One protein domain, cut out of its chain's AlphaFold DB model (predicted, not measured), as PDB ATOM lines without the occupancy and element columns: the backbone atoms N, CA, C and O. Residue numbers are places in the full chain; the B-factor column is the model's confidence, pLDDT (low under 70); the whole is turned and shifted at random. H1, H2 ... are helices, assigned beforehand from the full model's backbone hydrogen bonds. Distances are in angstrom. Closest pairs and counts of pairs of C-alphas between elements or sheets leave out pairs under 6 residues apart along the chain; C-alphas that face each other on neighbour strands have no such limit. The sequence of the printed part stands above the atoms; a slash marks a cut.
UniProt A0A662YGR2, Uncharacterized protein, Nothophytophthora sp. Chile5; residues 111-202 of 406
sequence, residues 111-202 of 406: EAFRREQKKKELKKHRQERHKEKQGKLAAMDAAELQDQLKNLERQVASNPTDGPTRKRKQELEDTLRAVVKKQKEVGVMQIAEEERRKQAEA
ATOM      1  N   GLU A 111     104.331 126.020 149.486       84.50
ATOM      2  CA  GLU A 111     105.703 125.701 149.881       84.50
ATOM      3  C   GLU A 111     105.777 124.435 150.731       84.50
ATOM      4  O   GLU A 111     106.738 123.676 150.582       84.50
ATOM      5  N   ALA A 112     104.761 124.171 151.553       85.56
ATOM      6  CA  ALA A 112     104.654 122.924 152.299       85.56
ATOM      7  C   ALA A 112     104.609 121.726 151.336       85.56
ATOM      8  O   ALA A 112     105.444 120.829 151.453       85.56
ATOM      9  N   PHE A 113     103.757 121.784 150.302       89.38
ATOM     10  CA  PHE A 113     103.665 120.732 149.284       89.38
ATOM     11  C   PHE A 113     104.989 120.524 148.526       89.38
ATOM     12  O   PHE A 113     105.449 119.395 148.365       89.38
ATOM     13  N   ARG A 114     105.679 121.602 148.118       91.56
ATOM     14  CA  ARG A 114     106.999 121.484 147.462       91.56
ATOM     15  C   ARG A 114     108.063 120.868 148.371       91.56
ATOM     16  O   ARG A 114     108.916 120.118 147.896       91.56
ATOM     17  N   ARG A 115     108.063 121.203 149.663       88.88
ATOM     18  CA  ARG A 115     109.013 120.642 150.638       88.88
ATOM     19  C   ARG A 115     108.709 119.177 150.921       88.88
ATOM     20  O   ARG A 115     109.643 118.387 151.025       88.88
ATOM     21  N   GLU A 116     107.436 118.810 150.996       88.06
ATOM     22  CA  GLU A 116     107.007 117.429 151.184       88.06
ATOM     23  C   GLU A 116     107.374 116.555 149.980       88.06
ATOM     24  O   GLU A 116     107.948 115.484 150.165       88.06
ATOM     25  N   GLN A 117     107.169 117.049 148.755       92.00
ATOM     26  CA  GLN A 117     107.626 116.384 147.528       92.00
ATOM     27  C   GLN A 117     109.143 116.153 147.547       92.00
ATOM     28  O   GLN A 117     109.601 115.020 147.411       92.00
ATOM     29  N   LYS A 118     109.938 117.189 147.856       93.69
ATOM     30  CA  LYS A 118     111.398 117.040 148.009       93.69
ATOM     31  C   LYS A 118     111.780 116.054 149.117       93.69
ATOM     32  O   LYS A 118     112.760 115.325 148.972       93.69
ATOM     33  N   LYS A 119     111.037 116.013 150.230       94.06
ATOM     34  CA  LYS A 119     111.269 115.048 151.320       94.06
ATOM     35  C   LYS A 119     110.975 113.620 150.850       94.06
ATOM     36  O   LYS A 119     111.781 112.733 151.128       94.06
ATOM     37  N   LYS A 120     109.881 113.404 150.113       94.69
ATOM     38  CA  LYS A 120     109.502 112.109 149.520       94.69
ATOM     39  C   LYS A 120     110.555 111.628 148.520       94.69
ATOM     40  O   LYS A 120     111.049 110.508 148.653       94.69
ATOM     41  N   GLU A 121     110.998 112.488 147.606       94.62
ATOM     42  CA  GLU A 121     112.080 112.184 146.658       94.62
ATOM     43  C   GLU A 121     113.405 111.869 147.372       94.62
ATOM     44  O   GLU A 121     114.085 110.891 147.050       94.62
ATOM     45  N   LEU A 122     113.758 112.642 148.404       93.00
ATOM     46  CA  LEU A 122     114.971 112.400 149.182       93.00
ATOM     47  C   LEU A 122     114.901 111.084 149.973       93.00
ATOM     48  O   LEU A 122     115.904 110.367 150.045       93.00
ATOM     49  N   LYS A 123     113.739 110.749 150.556       95.94
ATOM     50  CA  LYS A 123     113.502 109.472 151.256       95.94
ATOM     51  C   LYS A 123     113.627 108.312 150.266       95.94
ATOM     52  O   LYS A 123     114.375 107.377 150.550       95.94
ATOM     53  N   LYS A 124     113.043 108.434 149.066       96.69
ATOM     54  CA  LYS A 124     113.195 107.459 147.974       96.69
ATOM     55  C   LYS A 124     114.666 107.230 147.621       96.69
ATOM     56  O   LYS A 124     115.121 106.094 147.663       96.69
ATOM     57  N   HIS A 125     115.450 108.285 147.396       95.50
ATOM     58  CA  HIS A 125     116.866 108.143 147.031       95.50
ATOM     59  C   HIS A 125     117.746 107.594 148.175       95.50
ATOM     60  O   HIS A 125     118.753 106.914 147.959       95.50
ATOM     61  N   ARG A 126     117.402 107.868 149.440       96.31
ATOM     62  CA  ARG A 126     118.068 107.229 150.591       96.31
ATOM     63  C   ARG A 126     117.770 105.733 150.641       96.31
ATOM     64  O   ARG A 126     118.702 104.947 150.806       96.31
ATOM     65  N   GLN A 127     116.504 105.359 150.471       93.56
ATOM     66  CA  GLN A 127     116.077 103.964 150.442       93.56
ATOM     67  C   GLN A 127     116.685 103.218 149.256       93.56
ATOM     68  O   GLN A 127     117.173 102.112 149.438       93.56
ATOM     69  N   GLU A 128     116.730 103.829 148.076       94.88
ATOM     70  CA  GLU A 128     117.348 103.261 146.879       94.88
ATOM     71  C   GLU A 128     118.836 102.976 147.099       94.88
ATOM     72  O   GLU A 128     119.267 101.841 146.928       94.88
ATOM     73  N   ARG A 129     119.603 103.937 147.632       93.88
ATOM     74  CA  ARG A 129     121.015 103.704 147.993       93.88
ATOM     75  C   ARG A 129     121.191 102.619 149.051       93.88
ATOM     76  O   ARG A 129     122.204 101.922 149.061       93.88
ATOM     77  N   HIS A 130     120.254 102.491 149.986       93.38
ATOM     78  CA  HIS A 130     120.297 101.426 150.982       93.38
ATOM     79  C   HIS A 130     119.984 100.059 150.358       93.38
ATOM     80  O   HIS A 130     120.724  99.107 150.600       93.38
ATOM     81  N   LYS A 131     118.958  99.975 149.505       93.88
ATOM     82  CA  LYS A 131     118.607  98.777 148.734       93.88
ATOM     83  C   LYS A 131     119.744  98.360 147.810       93.88
ATOM     84  O   LYS A 131     120.091  97.191 147.798       93.88
ATOM     85  N   GLU A 132     120.396  99.298 147.131       94.38
ATOM     86  CA  GLU A 132     121.561  99.031 146.282       94.38
ATOM     87  C   GLU A 132     122.734  98.457 147.096       94.38
ATOM     88  O   GLU A 132     123.351  97.473 146.694       94.38
ATOM     89  N   LYS A 133     123.021  99.010 148.286       92.19
ATOM     90  CA  LYS A 133     124.035  98.450 149.200       92.19
ATOM     91  C   LYS A 133     123.680  97.034 149.651       92.19
ATOM     92  O   LYS A 133     124.558  96.178 149.702       92.19
ATOM     93  N   GLN A 134     122.414  96.789 149.986       90.31
ATOM     94  CA  GLN A 134     121.952  95.454 150.363       90.31
ATOM     95  C   GLN A 134     121.987  94.481 149.180       90.31
ATOM     96  O   GLN A 134     122.409  93.347 149.366       90.31
ATOM     97  N   GLY A 135     121.631  94.929 147.976       90.94
ATOM     98  CA  GLY A 135     121.713  94.153 146.741       90.94
ATOM     99  C   GLY A 135     123.149  93.757 146.411       90.94
ATOM    100  O   GLY A 135     123.400  92.599 146.103       90.94
ATOM    101  N   LYS A 136     124.116  94.666 146.590       91.38
ATOM    102  CA  LYS A 136     125.550  94.348 146.454       91.38
ATOM    103  C   LYS A 136     126.005  93.284 147.453       91.38
ATOM    104  O   LYS A 136     126.747  92.389 147.075       91.38
ATOM    105  N   LEU A 137     125.548  93.355 148.706       89.31
ATOM    106  CA  LEU A 137     125.851  92.327 149.711       89.31
ATOM    107  C   LEU A 137     125.158  90.990 149.419       89.31
ATOM    108  O   LEU A 137     125.718  89.950 149.733       89.31
ATOM    109  N   ALA A 138     123.958  91.007 148.840       88.50
ATOM    110  CA  ALA A 138     123.239  89.795 148.459       88.50
ATOM    111  C   ALA A 138     123.830  89.129 147.205       88.50
ATOM    112  O   ALA A 138     123.801  87.909 147.101       88.50
ATOM    113  N   ALA A 139     124.375  89.922 146.277       91.94
ATOM    114  CA  ALA A 139     125.042  89.439 145.070       91.94
ATOM    115  C   ALA A 139     126.451  88.880 145.336       91.94
ATOM    116  O   ALA A 139     126.974  88.135 144.515       91.94
ATOM    117  N   MET A 140     127.078  89.248 146.459       90.75
ATOM    118  CA  MET A 140     128.360  88.679 146.873       90.75
ATOM    119  C   MET A 140     128.181  87.238 147.354       90.75
ATOM    120  O   MET A 140     127.383  86.978 148.256       90.75
ATOM    121  N   ASP A 141     128.976  86.319 146.809       90.88
ATOM    122  CA  ASP A 141     128.988  84.935 147.270       90.88
ATOM    123  C   ASP A 141     129.774  84.797 148.587       90.88
ATOM    124  O   ASP A 141     130.917  85.241 148.735       90.88
ATOM    125  N   ALA A 142     129.145  84.153 149.569       92.50
ATOM    126  CA  ALA A 142     129.768  83.850 150.848       92.50
ATOM    127  C   ALA A 142     130.915  82.836 150.697       92.50
ATOM    128  O   ALA A 142     131.876  82.907 151.465       92.50
ATOM    129  N   ALA A 143     130.837  81.915 149.729       92.38
ATOM    130  CA  ALA A 143     131.876  80.908 149.508       92.38
ATOM    131  C   ALA A 143     133.168  81.538 148.962       92.38
ATOM    132  O   ALA A 143     134.247  81.299 149.506       92.38
ATOM    133  N   GLU A 144     133.058  82.433 147.975       94.12
ATOM    134  CA  GLU A 144     134.205  83.175 147.436       94.12
ATOM    135  C   GLU A 144     134.925  83.996 148.519       94.12
ATOM    136  O   GLU A 144     136.156  83.979 148.612       94.12
ATOM    137  N   LEU A 145     134.170  84.676 149.391       94.38
ATOM    138  CA  LEU A 145     134.733  85.434 150.514       94.38
ATOM    139  C   LEU A 145     135.455  84.527 151.522       94.38
ATOM    140  O   LEU A 145     136.503  84.909 152.048       94.38
ATOM    141  N   GLN A 146     134.938  83.321 151.780       94.00
ATOM    142  CA  GLN A 146     135.608  82.340 152.638       94.00
ATOM    143  C   GLN A 146     136.927  81.851 152.037       94.00
ATOM    144  O   GLN A 146     137.902  81.678 152.769       94.00
ATOM    145  N   ASP A 147     136.997  81.647 150.724       96.19
ATOM    146  CA  ASP A 147     138.223  81.187 150.071       96.19
ATOM    147  C   ASP A 147     139.292  82.283 150.001       96.19
ATOM    148  O   ASP A 147     140.471  82.020 150.267       96.19
ATOM    149  N   GLN A 148     138.892  83.538 149.773       94.62
ATOM    150  CA  GLN A 148     139.790  84.689 149.917       94.62
ATOM    151  C   GLN A 148     140.333  84.806 151.346       94.62
ATOM    152  O   GLN A 148     141.526  85.056 151.544       94.62
ATOM    153  N   LEU A 149     139.476  84.579 152.345       95.50
ATOM    154  CA  LEU A 149     139.851  84.592 153.753       95.50
ATOM    155  C   LEU A 149     140.856  83.476 154.063       95.50
ATOM    156  O   LEU A 149     141.901  83.772 154.634       95.50
ATOM    157  N   LYS A 150     140.629  82.235 153.609       96.69
ATOM    158  CA  LYS A 150     141.600  81.130 153.756       96.69
ATOM    159  C   LYS A 150     142.953  81.461 153.119       96.69
ATOM    160  O   LYS A 150     143.994  81.096 153.665       96.69
ATOM    161  N   ASN A 151     142.966  82.144 151.971       96.25
ATOM    162  CA  ASN A 151     144.209  82.546 151.311       96.25
ATOM    163  C   ASN A 151     144.964  83.619 152.118       96.25
ATOM    164  O   ASN A 151     146.160  83.475 152.376       96.25
ATOM    165  N   LEU A 152     144.263  84.655 152.596       94.62
ATOM    166  CA  LEU A 152     144.856  85.673 153.473       94.62
ATOM    167  C   LEU A 152     145.289  85.092 154.820       94.62
ATOM    168  O   LEU A 152     146.305  85.503 155.365       94.62
ATOM    169  N   GLU A 153     144.572  84.109 155.355       95.00
ATOM    170  CA  GLU A 153     144.968  83.404 156.572       95.00
ATOM    171  C   GLU A 153     146.286  82.662 156.410       95.00
ATOM    172  O   GLU A 153     147.133  82.752 157.295       95.00
ATOM    173  N   ARG A 154     146.501  81.994 155.271       95.56
ATOM    174  CA  ARG A 154     147.793  81.371 154.955       95.56
ATOM    175  C   ARG A 154     148.909  82.412 154.848       95.56
ATOM    176  O   ARG A 154     150.010  82.152 155.324       95.56
ATOM    177  N   GLN A 155     148.627  83.587 154.282       92.69
ATOM    178  CA  GLN A 155     149.596  84.689 154.192       92.69
ATOM    179  C   GLN A 155     149.917  85.311 155.555       92.69
ATOM    180  O   GLN A 155     151.077  85.575 155.849       92.69
ATOM    181  N   VAL A 156     148.916  85.508 156.415       94.81
ATOM    182  CA  VAL A 156     149.122  85.996 157.788       94.81
ATOM    183  C   VAL A 156     149.856  84.951 158.628       94.81
ATOM    184  O   VAL A 156     150.688  85.310 159.456       94.81
ATOM    185  N   ALA A 157     149.581  83.661 158.415       94.75
ATOM    186  CA  ALA A 157     150.286  82.578 159.092       94.75
ATOM    187  C   ALA A 157     151.763  82.500 158.676       94.75
ATOM    188  O   ALA A 157     152.612  82.243 159.527       94.75
ATOM    189  N   SER A 158     152.081  82.750 157.399       93.62
ATOM    190  CA  SER A 158     153.470  82.807 156.928       93.62
ATOM    191  C   SER A 158     154.175  84.118 157.288       93.62
ATOM    192  O   SER A 158     155.378  84.105 157.531       93.62
ATOM    193  N   ASN A 159     153.441  85.233 157.375       92.38
ATOM    194  CA  ASN A 159     153.973  86.569 157.658       92.38
ATOM    195  C   ASN A 159     153.141  87.301 158.732       92.38
ATOM    196  O   ASN A 159     152.385  88.226 158.421       92.38
ATOM    197  N   PRO A 160     153.297  86.953 160.023       89.19
ATOM    198  CA  PRO A 160     152.475  87.518 161.100       89.19
ATOM    199  C   PRO A 160     152.718  89.015 161.361       89.19
ATOM    200  O   PRO A 160     151.898  89.673 162.007       89.19
ATOM    201  N   THR A 161     153.828  89.562 160.867       91.19
ATOM    202  CA  THR A 161     154.208  90.976 161.025       91.19
ATOM    203  C   THR A 161     153.550  91.887 159.980       91.19
ATOM    204  O   THR A 161     153.581  93.109 160.124       91.19
ATOM    205  N   ASP A 162     152.928  91.323 158.940       89.81
ATOM    206  CA  ASP A 162     152.309  92.088 157.858       89.81
ATOM    207  C   ASP A 162     150.942  92.665 158.280       89.81
ATOM    208  O   ASP A 162     149.872  92.061 158.133       89.81
ATOM    209  N   GLY A 163     150.986  93.862 158.872       92.12
ATOM    210  CA  GLY A 163     149.812  94.624 159.311       92.12
ATOM    211  C   GLY A 163     148.763  94.867 158.210       92.12
ATOM    212  O   GLY A 163     147.578  94.637 158.474       92.12
ATOM    213  N   PRO A 164     149.152  95.298 156.992       94.25
ATOM    214  CA  PRO A 164     148.253  95.419 155.841       94.25
ATOM    215  C   PRO A 164     147.425  94.161 155.553       94.25
ATOM    216  O   PRO A 164     146.198  94.246 155.455       94.25
ATOM    217  N   THR A 165     148.058  92.989 155.488       92.31
ATOM    218  CA  THR A 165     147.369  91.719 155.197       92.31
ATOM    219  C   THR A 165     146.406  91.334 156.318       92.31
ATOM    220  O   THR A 165     145.277  90.908 156.063       92.31
ATOM    221  N   ARG A 166     146.780  91.590 157.575       93.12
ATOM    222  CA  ARG A 166     145.896  91.371 158.727       93.12
ATOM    223  C   ARG A 166     144.673  92.294 158.722       93.12
ATOM    224  O   ARG A 166     143.579  91.852 159.069       93.12
ATOM    225  N   LYS A 167     144.835  93.552 158.304       95.31
ATOM    226  CA  LYS A 167     143.718  94.494 158.148       95.31
ATOM    227  C   LYS A 167     142.780  94.058 157.022       95.31
ATOM    228  O   LYS A 167     141.571  94.043 157.218       95.31
ATOM    229  N   ARG A 168     143.330  93.618 155.886       94.31
ATOM    230  CA  ARG A 168     142.538  93.100 154.761       94.31
ATOM    231  C   ARG A 168     141.762  91.835 155.134       94.31
ATOM    232  O   ARG A 168     140.598  91.710 154.767       94.31
ATOM    233  N   LYS A 169     142.369  90.933 155.917       95.00
ATOM    234  CA  LYS A 169     141.677  89.767 156.490       95.00
ATOM    235  C   LYS A 169     140.482  90.205 157.346       95.00
ATOM    236  O   LYS A 169     139.386  89.689 157.164       95.00
ATOM    237  N   GLN A 170     140.682  91.173 158.241       96.19
ATOM    238  CA  GLN A 170     139.617  91.692 159.103       96.19
ATOM    239  C   GLN A 170     138.461  92.308 158.294       96.19
ATOM    240  O   GLN A 170     137.299  92.057 158.602       96.19
ATOM    241  N   GLU A 171     138.769  93.077 157.248       95.56
ATOM    242  CA  GLU A 171     137.761  93.676 156.365       95.56
ATOM    243  C   GLU A 171     136.933  92.602 155.635       95.56
ATOM    244  O   GLU A 171     135.708  92.715 155.599       95.56
ATOM    245  N   LEU A 172     137.563  91.527 155.135       95.38
ATOM    246  CA  LEU A 172     136.849  90.400 154.513       95.38
ATOM    247  C   LEU A 172     136.026  89.574 155.510       95.38
ATOM    248  O   LEU A 172     134.961  89.060 155.173       95.38
ATOM    249  N   GLU A 173     136.480  89.447 156.756       95.06
ATOM    250  CA  GLU A 173     135.672  88.829 157.810       95.06
ATOM    251  C   GLU A 173     134.408  89.643 158.118       95.06
ATOM    252  O   GLU A 173     133.337  89.074 158.347       95.06
ATOM    253  N   ASP A 174     134.520  90.972 158.150       95.75
ATOM    254  CA  ASP A 174     133.389  91.863 158.404       95.75
ATOM    255  C   ASP A 174     132.381  91.855 157.246       95.75
ATOM    256  O   ASP A 174     131.170  91.826 157.497       95.75
ATOM    257  N   THR A 175     132.845  91.791 155.990       94.50
ATOM    258  CA  THR A 175     131.950  91.604 154.837       94.50
ATOM    259  C   THR A 175     131.279  90.234 154.867       94.50
ATOM    260  O   THR A 175     130.062  90.172 154.707       94.50
ATOM    261  N   LEU A 176     132.003  89.153 155.177       95.25
ATOM    262  CA  LEU A 176     131.421  87.812 155.304       95.25
ATOM    263  C   LEU A 176     130.332  87.766 156.386       95.25
ATOM    264  O   LEU A 176     129.252  87.222 156.159       95.25
ATOM    265  N   ARG A 177     130.568  88.389 157.550       95.19
ATOM    266  CA  ARG A 177     129.549  88.521 158.609       95.19
ATOM    267  C   ARG A 177     128.297  89.247 158.106       95.19
ATOM    268  O   ARG A 177     127.185  88.850 158.459       95.19
ATOM    269  N   ALA A 178     128.459  90.288 157.288       93.56
ATOM    270  CA  ALA A 178     127.342  91.023 156.700       93.56
ATOM    271  C   ALA A 178     126.564  90.189 155.666       93.56
ATOM    272  O   ALA A 178     125.334  90.166 155.725       93.56
ATOM    273  N   VAL A 179     127.261  89.464 154.782       94.44
ATOM    274  CA  VAL A 179     126.654  88.586 153.765       94.44
ATOM    275  C   VAL A 179     125.897  87.435 154.419       94.44
ATOM    276  O   VAL A 179     124.718  87.254 154.143       94.44
ATOM    277  N   VAL A 180     126.510  86.714 155.364       94.00
ATOM    278  CA  VAL A 180     125.853  85.598 156.074       94.00
ATOM    279  C   VAL A 180     124.624  86.079 156.849       94.00
ATOM    280  O   VAL A 180     123.586  85.418 156.849       94.00
ATOM    281  N   LYS A 181     124.700  87.256 157.486       94.12
ATOM    282  CA  LYS A 181     123.537  87.862 158.146       94.12
ATOM    283  C   LYS A 181     122.418  88.146 157.141       94.12
ATOM    284  O   LYS A 181     121.264  87.860 157.451       94.12
ATOM    285  N   LYS A 182     122.750  88.677 155.959       91.19
ATOM    286  CA  LYS A 182     121.776  88.954 154.898       91.19
ATOM    287  C   LYS A 182     121.185  87.686 154.294       91.19
ATOM    288  O   LYS A 182     119.973  87.617 154.162       91.19
ATOM    289  N   GLN A 183     121.988  86.664 154.024       89.19
ATOM    290  CA  GLN A 183     121.500  85.362 153.563       89.19
ATOM    291  C   GLN A 183     120.573  84.709 154.590       89.19
ATOM    292  O   GLN A 183     119.536  84.173 154.220       89.19
ATOM    293  N   LYS A 184     120.894  84.801 155.887       90.88
ATOM    294  CA  LYS A 184     120.002  84.315 156.945       90.88
ATOM    295  C   LYS A 184     118.689  85.098 156.984       90.88
ATOM    296  O   LYS A 184     117.643  84.493 157.151       90.88
ATOM    297  N   GLU A 185     118.738  86.419 156.852       87.19
ATOM    298  CA  GLU A 185     117.542  87.269 156.803       87.19
ATOM    299  C   GLU A 185     116.662  86.924 155.594       87.19
ATOM    300  O   GLU A 185     115.466  86.713 155.762       87.19
ATOM    301  N   VAL A 186     117.260  86.771 154.409       85.81
ATOM    302  CA  VAL A 186     116.561  86.352 153.184       85.81
ATOM    303  C   VAL A 186     115.996  84.940 153.326       85.81
ATOM    304  O   VAL A 186     114.834  84.733 153.013       85.81
ATOM    305  N   GLY A 187     116.762  83.985 153.858       85.50
ATOM    306  CA  GLY A 187     116.285  82.622 154.092       85.50
ATOM    307  C   GLY A 187     115.139  82.565 155.106       85.50
ATOM    308  O   GLY A 187     114.162  81.862 154.887       85.50
ATOM    309  N   VAL A 188     115.199  83.353 156.186       83.69
ATOM    310  CA  VAL A 188     114.093  83.474 157.152       83.69
ATOM    311  C   VAL A 188     112.868  84.125 156.509       83.69
ATOM    312  O   VAL A 188     111.755  83.668 156.751       83.69
ATOM    313  N   MET A 189     113.054  85.153 155.675       77.94
ATOM    314  CA  MET A 189     111.957  85.775 154.926       77.94
ATOM    315  C   MET A 189     111.322  84.796 153.937       77.94
ATOM    316  O   MET A 189     110.104  84.732 153.879       77.94
ATOM    317  N   GLN A 190     112.119  83.996 153.226       82.88
ATOM    318  CA  GLN A 190     111.625  82.970 152.306       82.88
ATOM    319  C   GLN A 190     110.861  81.870 153.038       82.88
ATOM    320  O   GLN A 190     109.797  81.480 152.581       82.88
ATOM    321  N   ILE A 191     111.347  81.412 154.194       76.56
ATOM    322  CA  ILE A 191     110.625  80.435 155.017       76.56
ATOM    323  C   ILE A 191     109.302  81.031 155.513       76.56
ATOM    324  O   ILE A 191     108.275  80.370 155.436       76.56
ATOM    325  N   ALA A 192     109.295  82.287 155.968       78.06
ATOM    326  CA  ALA A 192     108.074  82.962 156.406       78.06
ATOM    327  C   ALA A 192     107.086  83.208 155.250       78.06
ATOM    328  O   ALA A 192     105.875  83.088 155.425       78.06
ATOM    329  N   GLU A 193     107.585  83.538 154.059       79.88
ATOM    330  CA  GLU A 193     106.779  83.698 152.850       79.88
ATOM    331  C   GLU A 193     106.232  82.353 152.366       79.88
ATOM    332  O   GLU A 193     105.066  82.265 151.994       79.88
ATOM    333  N   GLU A 194     107.025  81.288 152.448       77.25
ATOM    334  CA  GLU A 194     106.600  79.924 152.152       77.25
ATOM    335  C   GLU A 194     105.580  79.421 153.184       77.25
ATOM    336  O   GLU A 194     104.613  78.765 152.811       77.25
ATOM    337  N   GLU A 195     105.720  79.772 154.464       76.12
ATOM    338  CA  GLU A 195     104.702  79.527 155.489       76.12
ATOM    339  C   GLU A 195     103.414  80.300 155.193       76.12
ATOM    340  O   GLU A 195     102.328  79.722 155.261       76.12
ATOM    341  N   ARG A 196     103.507  81.573 154.791       72.31
ATOM    342  CA  ARG A 196     102.339  82.370 154.390       72.31
ATOM    343  C   ARG A 196     101.682  81.812 153.127       72.31
ATOM    344  O   ARG A 196     100.459  81.791 153.035       72.31
ATOM    345  N   ARG A 197     102.476  81.330 152.170       77.38
ATOM    346  CA  ARG A 197     101.990  80.687 150.949       77.38
ATOM    347  C   ARG A 197     101.340  79.344 151.256       77.38
ATOM    348  O   ARG A 197     100.255  79.102 150.760       77.38
ATOM    349  N   LYS A 198     101.914  78.517 152.131       76.00
ATOM    350  CA  LYS A 198     101.289  77.269 152.605       76.00
ATOM    351  C   LYS A 198      99.997  77.528 153.379       76.00
ATOM    352  O   LYS A 198      99.072  76.738 153.267       76.00
ATOM    353  N   GLN A 199      99.901  78.634 154.116       64.81
ATOM    354  CA  GLN A 199      98.650  79.066 154.750       64.81
ATOM    355  C   GLN A 199      97.611  79.570 153.736       64.81
ATOM    356  O   GLN A 199      96.419  79.431 153.988       64.81
ATOM    357  N   ALA A 200      98.044  80.133 152.604       68.38
ATOM    358  CA  ALA A 200      97.164  80.591 151.528       68.38
ATOM    359  C   ALA A 200      96.770  79.478 150.532       68.38
ATOM    360  O   ALA A 200      95.712  79.560 149.920       68.38
ATOM    361  N   GLU A 201      97.619  78.462 150.359       62.94
ATOM    362  CA  GLU A 201      97.466  77.344 149.413       62.94
ATOM    363  C   GLU A 201      96.916  76.075 150.087       62.94
ATOM    364  O   GLU A 201      96.461  75.152 149.411       62.94
ATOM    365  N   ALA A 202      96.893  76.024 151.422       51.28
ATOM    366  CA  ALA A 202      96.087  75.037 152.125       51.28
ATOM    367  C   ALA A 202      94.603  75.253 151.762       51.28
ATOM    368  O   ALA A 202      94.131  76.393 151.817       51.28
TER     369      ALA A 202
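This is residues 111 to 202 of the 406 residues of an uncharacterized protein of Nothophytophthora sp. Chile5 (UniProt A0A662YGR2). Picture a flat, three-armed Y: the longest helix, H3, runs through it, H2 folds back beside the first part of H3 as a helical hairpin, and H1 meets H3 with its last turns near H3's middle. Residues 111 to 133 of H1 stick out as one arm, and residues 187 to 202, of which 187 to 201 belong to H3, as another. The 92 printed residues, with three named helices in the order H1, H2, H3 and no named strand, are all helix in class. The whole is extended, with a radius of gyration of the C-alphas of 20.5 A, and spans 61 by 50 by 13 A.

Find C-alpha 163 at (149.812, 94.624, 159.311); from there H3, residues 163 to 201, runs 56.0 A to C-alpha 201 at (97.466, 77.344, 149.413). H2 is residues 142 to 158, 24.5 A long. Look for H1, residues 111 to 139, from C-alpha 111 at (105.703, 125.701, 149.881); it is 41.4 A long.

Start at residues 165 to 180 of H3, which alone touch H2; the closest C-alphas, those of Leu 152 and Lys 169, are 6.0 A apart. This hairpin has a shallow tilt of 22 degrees, and its helices run opposite ways. Further along, residues 175 to 183 of H3 touch residues 134 to 138 of H1, with the closest C-alphas, those of Leu 137 and Val 179, 5.6 A apart. H1 and H3 are about perpendicular, at 75 degrees. H1 and H2 are apart. In H1, H2 and H3 every O i to N i+4 pair is within hydrogen-bond range.

The two C-alphas farthest apart, those of Glu 111 and Ser 158, are 64.6 A apart. The printed part has no cut, and the links H1 to H2 and H2 to H3 are tight. Look at residues 199 to 202 for pLDDT under 70; the mean of the printed part is 89.7.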